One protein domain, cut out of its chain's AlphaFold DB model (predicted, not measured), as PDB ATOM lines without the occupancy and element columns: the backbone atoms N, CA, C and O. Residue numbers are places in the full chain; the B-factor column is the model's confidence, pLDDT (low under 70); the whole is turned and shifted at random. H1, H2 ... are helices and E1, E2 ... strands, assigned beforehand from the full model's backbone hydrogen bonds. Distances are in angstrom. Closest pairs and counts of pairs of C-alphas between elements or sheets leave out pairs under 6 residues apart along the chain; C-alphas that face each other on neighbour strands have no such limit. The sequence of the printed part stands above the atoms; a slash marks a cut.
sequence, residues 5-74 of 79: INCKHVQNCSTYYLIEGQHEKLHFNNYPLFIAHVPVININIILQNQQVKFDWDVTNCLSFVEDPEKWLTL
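AT A GLANCE: This is residues 5 to 74 of the 79 residues of the protein "Conserved hypothetical plastid protein" of Boldia erythrosiphon (UniProt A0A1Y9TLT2). A long hairpin of two antiparallel strands, E1 and E2, reaches out from a small body of loops and two short helices; H1 packs on the hairpin, chiefly on E2, and the tip, residues 47 to 52, sticks out. The printed part has 70 residues, with named elements in the order H1, E1, E2, H2, class mixed. It is elongated, 38 by 23 by 22 A, and only just compact, close to loose, with a radius of gyration of the C-alphas of 13.1 A.

HOW THE PARTS SIT: H1, residues 14 to 22, comes closest to E2, residues 51 to 61, at the C-alphas of Ile 19 and Trp 56, 6.6 A apart. E1, residues 39 to 48, and E2 are an antiparallel hairpin at 161 degrees, with N 44 and O 55 2.9 A apart, within hydrogen-bond range. H2, residues 70 to 74, is apart from H1 and E1. In H1 every O i to N i+4 pair is within hydrogen-bond range; in H2 0 of 1 is, but 2 of 2 O i to N i+3 pairs.

IN THESE COORDINATES: H1 begins at C-alpha 14 (30.646, -30.426, -18.213) and is 12.8 A long. E1 is 28.4 A, E2 30.3 A, and H2 7.2 A, ending at C-alpha 74 (36.948, -19.902, -6.901).

THE WHOLE: The C-alphas farthest apart, Gln 50 and Val 65, are 39.4 A apart. The printed part has no cut; H1 to E1 is a long link. Residue 74 is under pLDDT 70.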
ATOM      1  N   ILE A   5      38.036 -18.439 -17.248       82.44
ATOM      2  CA  ILE A   5      38.180 -17.549 -16.093       82.44
ATOM      3  C   ILE A   5      37.058 -16.504 -15.980       82.44
ATOM      4  O   ILE A   5      36.721 -16.080 -14.877       82.44
ATOM      5  N   ASN A   6      36.441 -16.141 -17.105       88.94
ATOM      6  CA  ASN A   6      35.448 -15.070 -17.188       88.94
ATOM      7  C   ASN A   6      34.068 -15.592 -17.590       88.94
ATOM      8  O   ASN A   6      33.262 -14.839 -18.125       88.94
ATOM      9  N   CYS A   7      33.796 -16.889 -17.421       93.19
ATOM     10  CA  CYS A   7      32.514 -17.467 -17.804       93.19
ATOM     11  C   CYS A   7      31.629 -17.715 -16.582       93.19
ATOM     12  O   CYS A   7      32.012 -18.445 -15.666       93.19
ATOM     13  N   LYS A   8      30.380 -17.239 -16.627       93.81
ATOM     14  CA  LYS A   8      29.355 -17.508 -15.602       93.81
ATOM     15  C   LYS A   8      29.167 -19.001 -15.315       93.81
ATOM     16  O   LYS A   8      28.841 -19.398 -14.198       93.81
ATOM     17  N   HIS A   9      29.360 -19.836 -16.335       93.56
ATOM     18  CA  HIS A   9      29.153 -21.282 -16.272       93.56
ATOM     19  C   HIS A   9      30.385 -22.070 -15.805       93.56
ATOM     20  O   HIS A   9      30.308 -23.296 -15.757       93.56
ATOM     21  N   VAL A  10      31.496 -21.406 -15.450       91.44
ATOM     22  CA  VAL A  10      32.788 -22.061 -15.165       91.44
ATOM     23  C   VAL A  10      32.693 -23.214 -14.159       91.44
ATOM     24  O   VAL A  10      33.256 -24.270 -14.401       91.44
ATOM     25  N   GLN A  11      31.888 -23.071 -13.102       91.31
ATOM     26  CA  GLN A  11      31.739 -24.097 -12.062       91.31
ATOM     27  C   GLN A  11      30.697 -25.179 -12.367       91.31
ATOM     28  O   GLN A  11      30.622 -26.151 -11.633       91.31
ATOM     29  N   ASN A  12      29.817 -25.010 -13.356       93.50
ATOM     30  CA  ASN A  12      28.690 -25.936 -13.567       93.50
ATOM     31  C   ASN A  12      28.661 -26.546 -14.971       93.50
ATOM     32  O   ASN A  12      27.674 -27.174 -15.340       93.50
ATOM     33  N   CYS A  13      29.717 -26.361 -15.759       95.62
ATOM     34  CA  CYS A  13      29.808 -26.838 -17.133       95.62
ATOM     35  C   CYS A  13      30.583 -28.153 -17.228       95.62
ATOM     36  O   CYS A  13      31.716 -28.247 -16.764       95.62
ATOM     37  N   SER A  14      30.009 -29.133 -17.922       96.56
ATOM     38  CA  SER A  14      30.646 -30.426 -18.213       96.56
ATOM     39  C   SER A  14      31.957 -30.294 -18.999       96.56
ATOM     40  O   SER A  14      32.898 -31.043 -18.753       96.56
ATOM     41  N   THR A  15      32.065 -29.317 -19.905       96.06
ATOM     42  CA  THR A  15      33.317 -29.054 -20.630       96.06
ATOM     43  C   THR A  15      34.414 -28.560 -19.697       96.06
ATOM     44  O   THR A  15      35.535 -29.044 -19.782       96.06
ATOM     45  N   TYR A  16      34.108 -27.627 -18.791       93.62
ATOM     46  CA  TYR A  16      35.113 -27.132 -17.849       93.62
ATOM     47  C   TYR A  16      35.511 -28.202 -16.834       93.62
ATOM     48  O   TYR A  16      36.698 -28.354 -16.573       93.62
ATOM     49  N   TYR A  17      34.563 -29.029 -16.390       94.75
ATOM     50  CA  TYR A  17      34.849 -30.216 -15.584       94.75
ATOM     51  C   TYR A  17      35.862 -31.158 -16.250       94.75
ATOM     52  O   TYR A  17      36.803 -31.618 -15.609       94.75
ATOM     53  N   LEU A  18      35.728 -31.411 -17.557       94.94
ATOM     54  CA  LEU A  18      36.699 -32.227 -18.291       94.94
ATOM     55  C   LEU A  18      38.096 -31.589 -18.280       94.94
ATOM     56  O   LEU A  18      39.082 -32.286 -18.043       94.94
ATOM     57  N   ILE A  19      38.175 -30.277 -18.520       93.31
ATOM     58  CA  ILE A  19      39.437 -29.522 -18.578       93.31
ATOM     59  C   ILE A  19      40.137 -29.483 -17.215       93.31
ATOM     60  O   ILE A  19      41.350 -29.657 -17.157       93.31
ATOM     61  N   GLU A  20      39.396 -29.333 -16.114       91.88
ATOM     62  CA  GLU A  20      39.937 -29.449 -14.751       91.88
ATOM     63  C   GLU A  20      40.660 -30.788 -14.548       91.88
ATOM     64  O   GLU A  20      41.777 -30.814 -14.033       91.88
ATOM     65  N   GLY A  21      40.061 -31.882 -15.031       92.81
ATOM     66  CA  GLY A  21      40.660 -33.214 -14.970       92.81
ATOM     67  C   GLY A  21      41.950 -33.335 -15.785       92.81
ATOM     68  O   GLY A  21      42.889 -33.989 -15.339       92.81
ATOM     69  N   GLN A  22      42.041 -32.668 -16.943       93.06
ATOM     70  CA  GLN A  22      43.273 -32.654 -17.747       93.06
ATOM     71  C   GLN A  22      44.401 -31.842 -17.102       93.06
ATOM     72  O   GLN A  22      45.572 -32.111 -17.351       93.06
ATOM     73  N   HIS A  23      44.056 -30.871 -16.257       89.69
ATOM     74  CA  HIS A  23      45.015 -30.098 -15.469       89.69
ATOM     75  C   HIS A  23      45.352 -30.730 -14.114       89.69
ATOM     76  O   HIS A  23      46.046 -30.099 -13.318       89.69
ATOM     77  N   GLU A  24      44.851 -31.939 -13.835       90.25
ATOM     78  CA  GLU A  24      45.007 -32.617 -12.542       90.25
ATOM     79  C   GLU A  24      44.521 -31.748 -11.363       90.25
ATOM     80  O   GLU A  24      45.046 -31.805 -10.249       90.25
ATOM     81  N   LYS A  25      43.509 -30.907 -11.612       86.12
ATOM     82  CA  LYS A  25      42.915 -30.016 -10.614       86.12
ATOM     83  C   LYS A  25      41.689 -30.643  -9.973       86.12
ATOM     84  O   LYS A  25      40.966 -31.430 -10.579       86.12
ATOM     85  N   LEU A  26      41.434 -30.248  -8.727       88.94
ATOM     86  CA  LEU A  26      40.179 -30.573  -8.060       88.94
ATOM     87  C   LEU A  26      39.016 -29.906  -8.789       88.94
ATOM     88  O   LEU A  26      39.064 -28.711  -9.078       88.94
ATOM     89  N   HIS A  27      37.950 -30.670  -9.007       90.38
ATOM     90  CA  HIS A  27      36.751 -30.147  -9.639       90.38
ATOM     91  C   HIS A  27      36.051 -29.100  -8.768       90.38
ATOM     92  O   HIS A  27      35.887 -29.299  -7.558       90.38
ATOM     93  N   PHE A  28      35.578 -28.003  -9.371       87.50
ATOM     94  CA  PHE A  28      34.757 -27.025  -8.641       87.50
ATOM     95  C   PHE A  28      33.372 -27.575  -8.297       87.50
ATOM     96  O   PHE A  28      32.814 -27.246  -7.248       87.50
ATOM     97  N   ASN A  29      32.827 -28.420  -9.168       91.00
ATOM     98  CA  ASN A  29      31.574 -29.134  -8.977       91.00
ATOM     99  C   ASN A  29      31.734 -30.561  -9.504       91.00
ATOM    100  O   ASN A  29      32.070 -30.755 -10.666       91.00
ATOM    101  N   ASN A  30      31.435 -31.557  -8.672       94.31
ATOM    102  CA  ASN A  30      31.522 -32.969  -9.055       94.31
ATOM    103  C   ASN A  30      30.390 -33.419  -9.994       94.31
ATOM    104  O   ASN A  30      30.496 -34.477 -10.607       94.31
ATOM    105  N   TYR A  31      29.311 -32.640 -10.091       95.75
ATOM    106  CA  TYR A  31      28.115 -32.965 -10.869       95.75
ATOM    107  C   TYR A  31      27.652 -31.746 -11.683       95.75
ATOM    108  O   TYR A  31      26.621 -31.138 -11.374       95.75
ATOM    109  N   PRO A  32      28.420 -31.329 -12.705       95.50
ATOM    110  CA  PRO A  32      28.013 -30.245 -13.585       95.50
ATOM    111  C   PRO A  32      26.799 -30.660 -14.423       95.50
ATOM    112  O   PRO A  32      26.806 -31.700 -15.079       95.50
ATOM    113  N   LEU A  33      25.760 -29.828 -14.430       96.69
ATOM    114  CA  LEU A  33      24.537 -30.085 -15.207       96.69
ATOM    115  C   LEU A  33      24.488 -29.297 -16.520       96.69
ATOM    116  O   LEU A  33      23.685 -29.604 -17.399       96.69
ATOM    117  N   PHE A  34      25.323 -28.269 -16.666       97.00
ATOM    118  CA  PHE A  34      25.344 -27.447 -17.867       97.00
ATOM    119  C   PHE A  34      26.185 -28.103 -18.967       97.00
ATOM    120  O   PHE A  34      27.317 -28.544 -18.745       97.00
ATOM    121  N   ILE A  35      25.640 -28.138 -20.180       96.75
ATOM    122  CA  ILE A  35      26.317 -28.646 -21.373       96.75
ATOM    123  C   ILE A  35      26.649 -27.448 -22.259       96.75
ATOM    124  O   ILE A  35      25.751 -26.722 -22.682       96.75
ATOM    125  N   ALA A  36      27.938 -27.229 -22.522       95.56
ATOM    126  CA  ALA A  36      28.373 -26.160 -23.412       95.56
ATOM    127  C   ALA A  36      27.934 -26.432 -24.855       95.56
ATOM    128  O   ALA A  36      28.128 -27.524 -25.387       95.56
ATOM    129  N   HIS A  37      27.408 -25.405 -25.512       97.25
ATOM    130  CA  HIS A  37      27.107 -25.433 -26.931       97.25
ATOM    131  C   HIS A  37      28.348 -25.032 -27.733       97.25
ATOM    132  O   HIS A  37      28.839 -23.910 -27.614       97.25
ATOM    133  N   VAL A  38      28.838 -25.958 -28.562       96.69
ATOM    134  CA  VAL A  38      29.964 -25.750 -29.492       96.69
ATOM    135  C   VAL A  38      31.201 -25.139 -28.797       96.69
ATOM    136  O   VAL A  38      31.618 -24.028 -29.134       96.69
ATOM    137  N   PRO A  39      31.790 -25.817 -27.790       95.38
ATOM    138  CA  PRO A  39      33.064 -25.392 -27.227       95.38
ATOM    139  C   PRO A  39      34.204 -25.658 -28.219       95.38
ATOM    140  O   PRO A  39      34.266 -26.713 -28.848       95.38
ATOM    141  N   VAL A  40      35.133 -24.714 -28.321       96.56
ATOM    142  CA  VAL A  40      36.396 -24.859 -29.049       96.56
ATOM    143  C   VAL A  40      37.503 -25.024 -28.022       96.56
ATOM    144  O   VAL A  40      37.703 -24.157 -27.169       96.56
ATOM    145  N   ILE A  41      38.200 -26.155 -28.099       95.62
ATOM    146  CA  ILE A  41      39.290 -26.518 -27.197       95.62
ATOM    147  C   ILE A  41      40.578 -26.558 -28.011       95.62
ATOM    148  O   ILE A  41      40.658 -27.262 -29.018       95.62
ATOM    149  N   ASN A  42      41.583 -25.823 -27.555       96.00
ATOM    150  CA  ASN A  42      42.931 -25.877 -28.086       96.00
ATOM    151  C   ASN A  42      43.789 -26.732 -27.158       96.00
ATOM    152  O   ASN A  42      43.769 -26.545 -25.944       96.00
ATOM    153  N   ILE A  43      44.557 -27.644 -27.749       95.38
ATOM    154  CA  ILE A  43      45.508 -28.484 -27.026       95.38
ATOM    155  C   ILE A  43      46.889 -28.177 -27.579       95.38
ATOM    156  O   ILE A  43      47.160 -28.425 -28.755       95.38
ATOM    157  N   ASN A  44      47.755 -27.628 -26.737       94.94
ATOM    158  CA  ASN A  44      49.153 -27.436 -27.078       94.94
ATOM    159  C   ASN A  44      49.971 -28.612 -26.537       94.94
ATOM    160  O   ASN A  44      49.879 -28.958 -25.359       94.94
ATOM    161  N   ILE A  45      50.759 -29.238 -27.410       95.38
ATOM    162  CA  ILE A  45      51.560 -30.420 -27.090       95.38
ATOM    163  C   ILE A  45      53.018 -29.995 -27.030       95.38
ATOM    164  O   ILE A  45      53.606 -29.586 -28.032       95.38
ATOM    165  N   ILE A  46      53.612 -30.117 -25.849       94.62
ATOM    166  CA  ILE A  46      54.979 -29.682 -25.583       94.62
ATOM    167  C   ILE A  46      55.825 -30.914 -25.277       94.62
ATOM    168  O   ILE A  46      55.574 -31.638 -24.316       94.62
ATOM    169  N   LEU A  47      56.860 -31.135 -26.082       95.81
ATOM    170  CA  LEU A  47      57.862 -32.176 -25.862       95.81
ATOM    171  C   LEU A  47      59.081 -31.563 -25.166       95.81
ATOM    172  O   LEU A  47      59.769 -30.721 -25.740       95.81
ATOM    173  N   GLN A  48      59.363 -31.986 -23.934       93.31
ATOM    174  CA  GLN A  48      60.531 -31.550 -23.161       93.31
ATOM    175  C   GLN A  48      61.130 -32.727 -22.399       93.31
ATOM    176  O   GLN A  48      60.420 -33.415 -21.678       93.31
ATOM    177  N   ASN A  49      62.445 -32.943 -22.514       91.00
ATOM    178  CA  ASN A  49      63.187 -33.964 -21.758       91.00
ATOM    179  C   ASN A  49      62.529 -35.359 -21.776       91.00
ATOM    180  O   ASN A  49      62.392 -35.991 -20.734       91.00
ATOM    181  N   GLN A  50      62.099 -35.823 -22.957       92.56
ATOM    182  CA  GLN A  50      61.387 -37.102 -23.147       92.56
ATOM    183  C   GLN A  50      60.022 -37.199 -22.434       92.56
ATOM    184  O   GLN A  50      59.421 -38.268 -22.401       92.56
ATOM    185  N   GLN A  51      59.502 -36.090 -21.911       93.62
ATOM    186  CA  GLN A  51      58.152 -35.980 -21.372       93.62
ATOM    187  C   GLN A  51      57.264 -35.201 -22.342       93.62
ATOM    188  O   GLN A  51      57.690 -34.217 -22.954       93.62
ATOM    189  N   VAL A  52      56.015 -35.647 -22.464       93.81
ATOM    190  CA  VAL A  52      54.966 -34.930 -23.189       93.81
ATOM    191  C   VAL A  52      54.120 -34.193 -22.165       93.81
ATOM    192  O   VAL A  52      53.582 -34.808 -21.249       93.81
ATOM    193  N   LYS A  53      54.011 -32.877 -22.318       93.00
ATOM    194  CA  LYS A  53      53.090 -32.033 -21.559       93.00
ATOM    195  C   LYS A  53      51.967 -31.578 -22.474       93.00
ATOM    196  O   LYS A  53      52.200 -31.279 -23.645       93.00
ATOM    197  N   PHE A  54      50.773 -31.502 -21.911       93.31
ATOM    198  CA  PHE A  54      49.590 -31.010 -22.593       93.31
ATOM    199  C   PHE A  54      49.088 -29.769 -21.870       93.31
ATOM    200  O   PHE A  54      48.996 -29.765 -20.645       93.31
ATOM    201  N   ASP A  55      48.770 -28.738 -22.635       93.00
ATOM    202  CA  ASP A  55      48.140 -27.519 -22.144       93.00
ATOM    203  C   ASP A  55      46.780 -27.374 -22.829       93.00
ATOM    204  O   ASP A  55      46.700 -27.384 -24.064       93.00
ATOM    205  N   TRP A  56      45.721 -27.344 -22.024       93.31
ATOM    206  CA  TRP A  56      44.337 -27.450 -22.469       93.31
ATOM    207  C   TRP A  56      43.608 -26.133 -22.226       93.31
ATOM    208  O   TRP A  56      43.333 -25.749 -21.094       93.31
ATOM    209  N   ASP A  57      43.199 -25.473 -23.300       94.38
ATOM    210  CA  ASP A  57      42.511 -24.189 -23.236       94.38
ATOM    211  C   ASP A  57      41.146 -24.289 -23.918       94.38
ATOM    212  O   ASP A  57      41.061 -24.613 -25.102       94.38
ATOM    213  N   VAL A  58      40.064 -23.909 -23.233       93.88
ATOM    214  CA  VAL A  58      38.817 -23.567 -23.935       93.88
ATOM    215  C   VAL A  58      38.982 -22.152 -24.468       93.88
ATOM    216  O   VAL A  58      39.098 -21.207 -23.689       93.88
ATOM    217  N   THR A  59      39.024 -21.989 -25.784       94.88
ATOM    218  CA  THR A  59      39.300 -20.695 -26.427       94.88
ATOM    219  C   THR A  59      38.044 -20.001 -26.924       94.88
ATOM    220  O   THR A  59      38.033 -18.778 -27.044       94.88
ATOM    221  N   ASN A  60      36.977 -20.755 -27.196       94.19
ATOM    222  CA  ASN A  60      35.688 -20.203 -27.597       94.19
ATOM    223  C   ASN A  60      34.534 -21.129 -27.185       94.19
ATOM    224  O   ASN A  60      34.738 -22.320 -26.961       94.19
ATOM    225  N   CYS A  61      33.321 -20.592 -27.071       95.19
ATOM    226  CA  CYS A  61      32.113 -21.354 -26.766       95.19
ATOM    227  C   CYS A  61      30.865 -20.520 -27.086       95.19
ATOM    228  O   CYS A  61      30.766 -19.381 -26.637       95.19
ATOM    229  N   LEU A  62      29.869 -21.082 -27.783       96.19
ATOM    230  CA  LEU A  62      28.603 -20.369 -28.046       96.19
ATOM    231  C   LEU A  62      27.728 -20.216 -26.795       96.19
ATOM    232  O   LEU A  62      26.799 -19.416 -26.778       96.19
ATOM    233  N   SER A  63      28.030 -20.972 -25.743       95.44
ATOM    234  CA  SER A  63      27.435 -20.815 -24.416       95.44
ATOM    235  C   SER A  63      28.221 -19.876 -23.499       95.44
ATOM    236  O   SER A  63      27.947 -19.833 -22.300       95.44
ATOM    237  N   PHE A  64      29.234 -19.169 -24.007       95.31
ATOM    238  CA  PHE A  64      29.984 -18.222 -23.193       95.31
ATOM    239  C   PHE A  64      29.084 -17.067 -22.749       95.31
ATOM    240  O   PHE A  64      28.446 -16.401 -23.562       95.31
ATOM    241  N   VAL A  65      29.057 -16.834 -21.441       95.44
ATOM    242  CA  VAL A  65      28.400 -15.683 -20.827       95.44
ATOM    243  C   VAL A  65      29.434 -15.024 -19.941       95.44
ATOM    244  O   VAL A  65      29.913 -15.653 -18.995       95.44
ATOM    245  N   GLU A  66      29.778 -13.787 -20.278       94.44
ATOM    246  CA  GLU A  66      30.795 -13.032 -19.563       94.44
ATOM    247  C   GLU A  66      30.364 -12.778 -18.110       94.44
ATOM    248  O   GLU A  66      29.261 -12.309 -17.831       94.44
ATOM    249  N   ASP A  67      31.248 -13.143 -17.190       92.50
ATOM    250  CA  ASP A  67      31.192 -12.897 -15.753       92.50
ATOM    251  C   ASP A  67      32.643 -12.615 -15.328       92.50
ATOM    252  O   ASP A  67      33.399 -13.551 -15.028       92.50
ATOM    253  N   PRO A  68      33.101 -11.355 -15.463       89.19
ATOM    254  CA  PRO A  68      34.489 -10.991 -15.216       89.19
ATOM    255  C   PRO A  68      34.895 -11.372 -13.800       89.19
ATOM    256  O   PRO A  68      34.095 -11.275 -12.873       89.19
ATOM    257  N   GLU A  69      36.139 -11.814 -13.627       81.75
ATOM    258  CA  GLU A  69      36.673 -12.174 -12.306       81.75
ATOM    259  C   GLU A  69      35.917 -13.307 -11.593       81.75
ATOM    260  O   GLU A  69      36.206 -13.601 -10.431       81.75
ATOM    261  N   LYS A  70      35.011 -14.022 -12.278       84.00
ATOM    262  CA  LYS A  70      34.305 -15.174 -11.704       84.00
ATOM    263  C   LYS A  70      35.274 -16.154 -11.058       84.00
ATOM    264  O   LYS A  70      35.011 -16.644  -9.965       84.00
ATOM    265  N   TRP A  71      36.422 -16.373 -11.689       75.44
ATOM    266  CA  TRP A  71      37.496 -17.217 -11.180       75.44
ATOM    267  C   TRP A  71      38.113 -16.764  -9.842       75.44
ATOM    268  O   TRP A  71      38.553 -17.621  -9.074       75.44
ATOM    269  N   LEU A  72      38.120 -15.464  -9.509       78.50
ATOM    270  CA  LEU A  72      38.621 -14.969  -8.216       78.50
ATOM    271  C   LEU A  72      37.784 -15.505  -7.054       78.50
ATOM    272  O   LEU A  72      38.311 -15.783  -5.980       78.50
ATOM    273  N   THR A  73      36.491 -15.731  -7.287       76.19
ATOM    274  CA  THR A  73      35.596 -16.336  -6.289       76.19
ATOM    275  C   THR A  73      35.861 -17.831  -6.064       76.19
ATOM    276  O   THR A  73      35.258 -18.430  -5.176       76.19
ATOM    277  N   LEU A  74      36.764 -18.448  -6.840       69.88
ATOM    278  CA  LEU A  74      36.948 -19.902  -6.901       69.88
ATOM    279  C   LEU A  74      38.177 -20.434  -6.150       69.88
ATOM    280  O   LEU A  74      38.413 -21.637  -6.187       69.88
TER     281      LEU A  74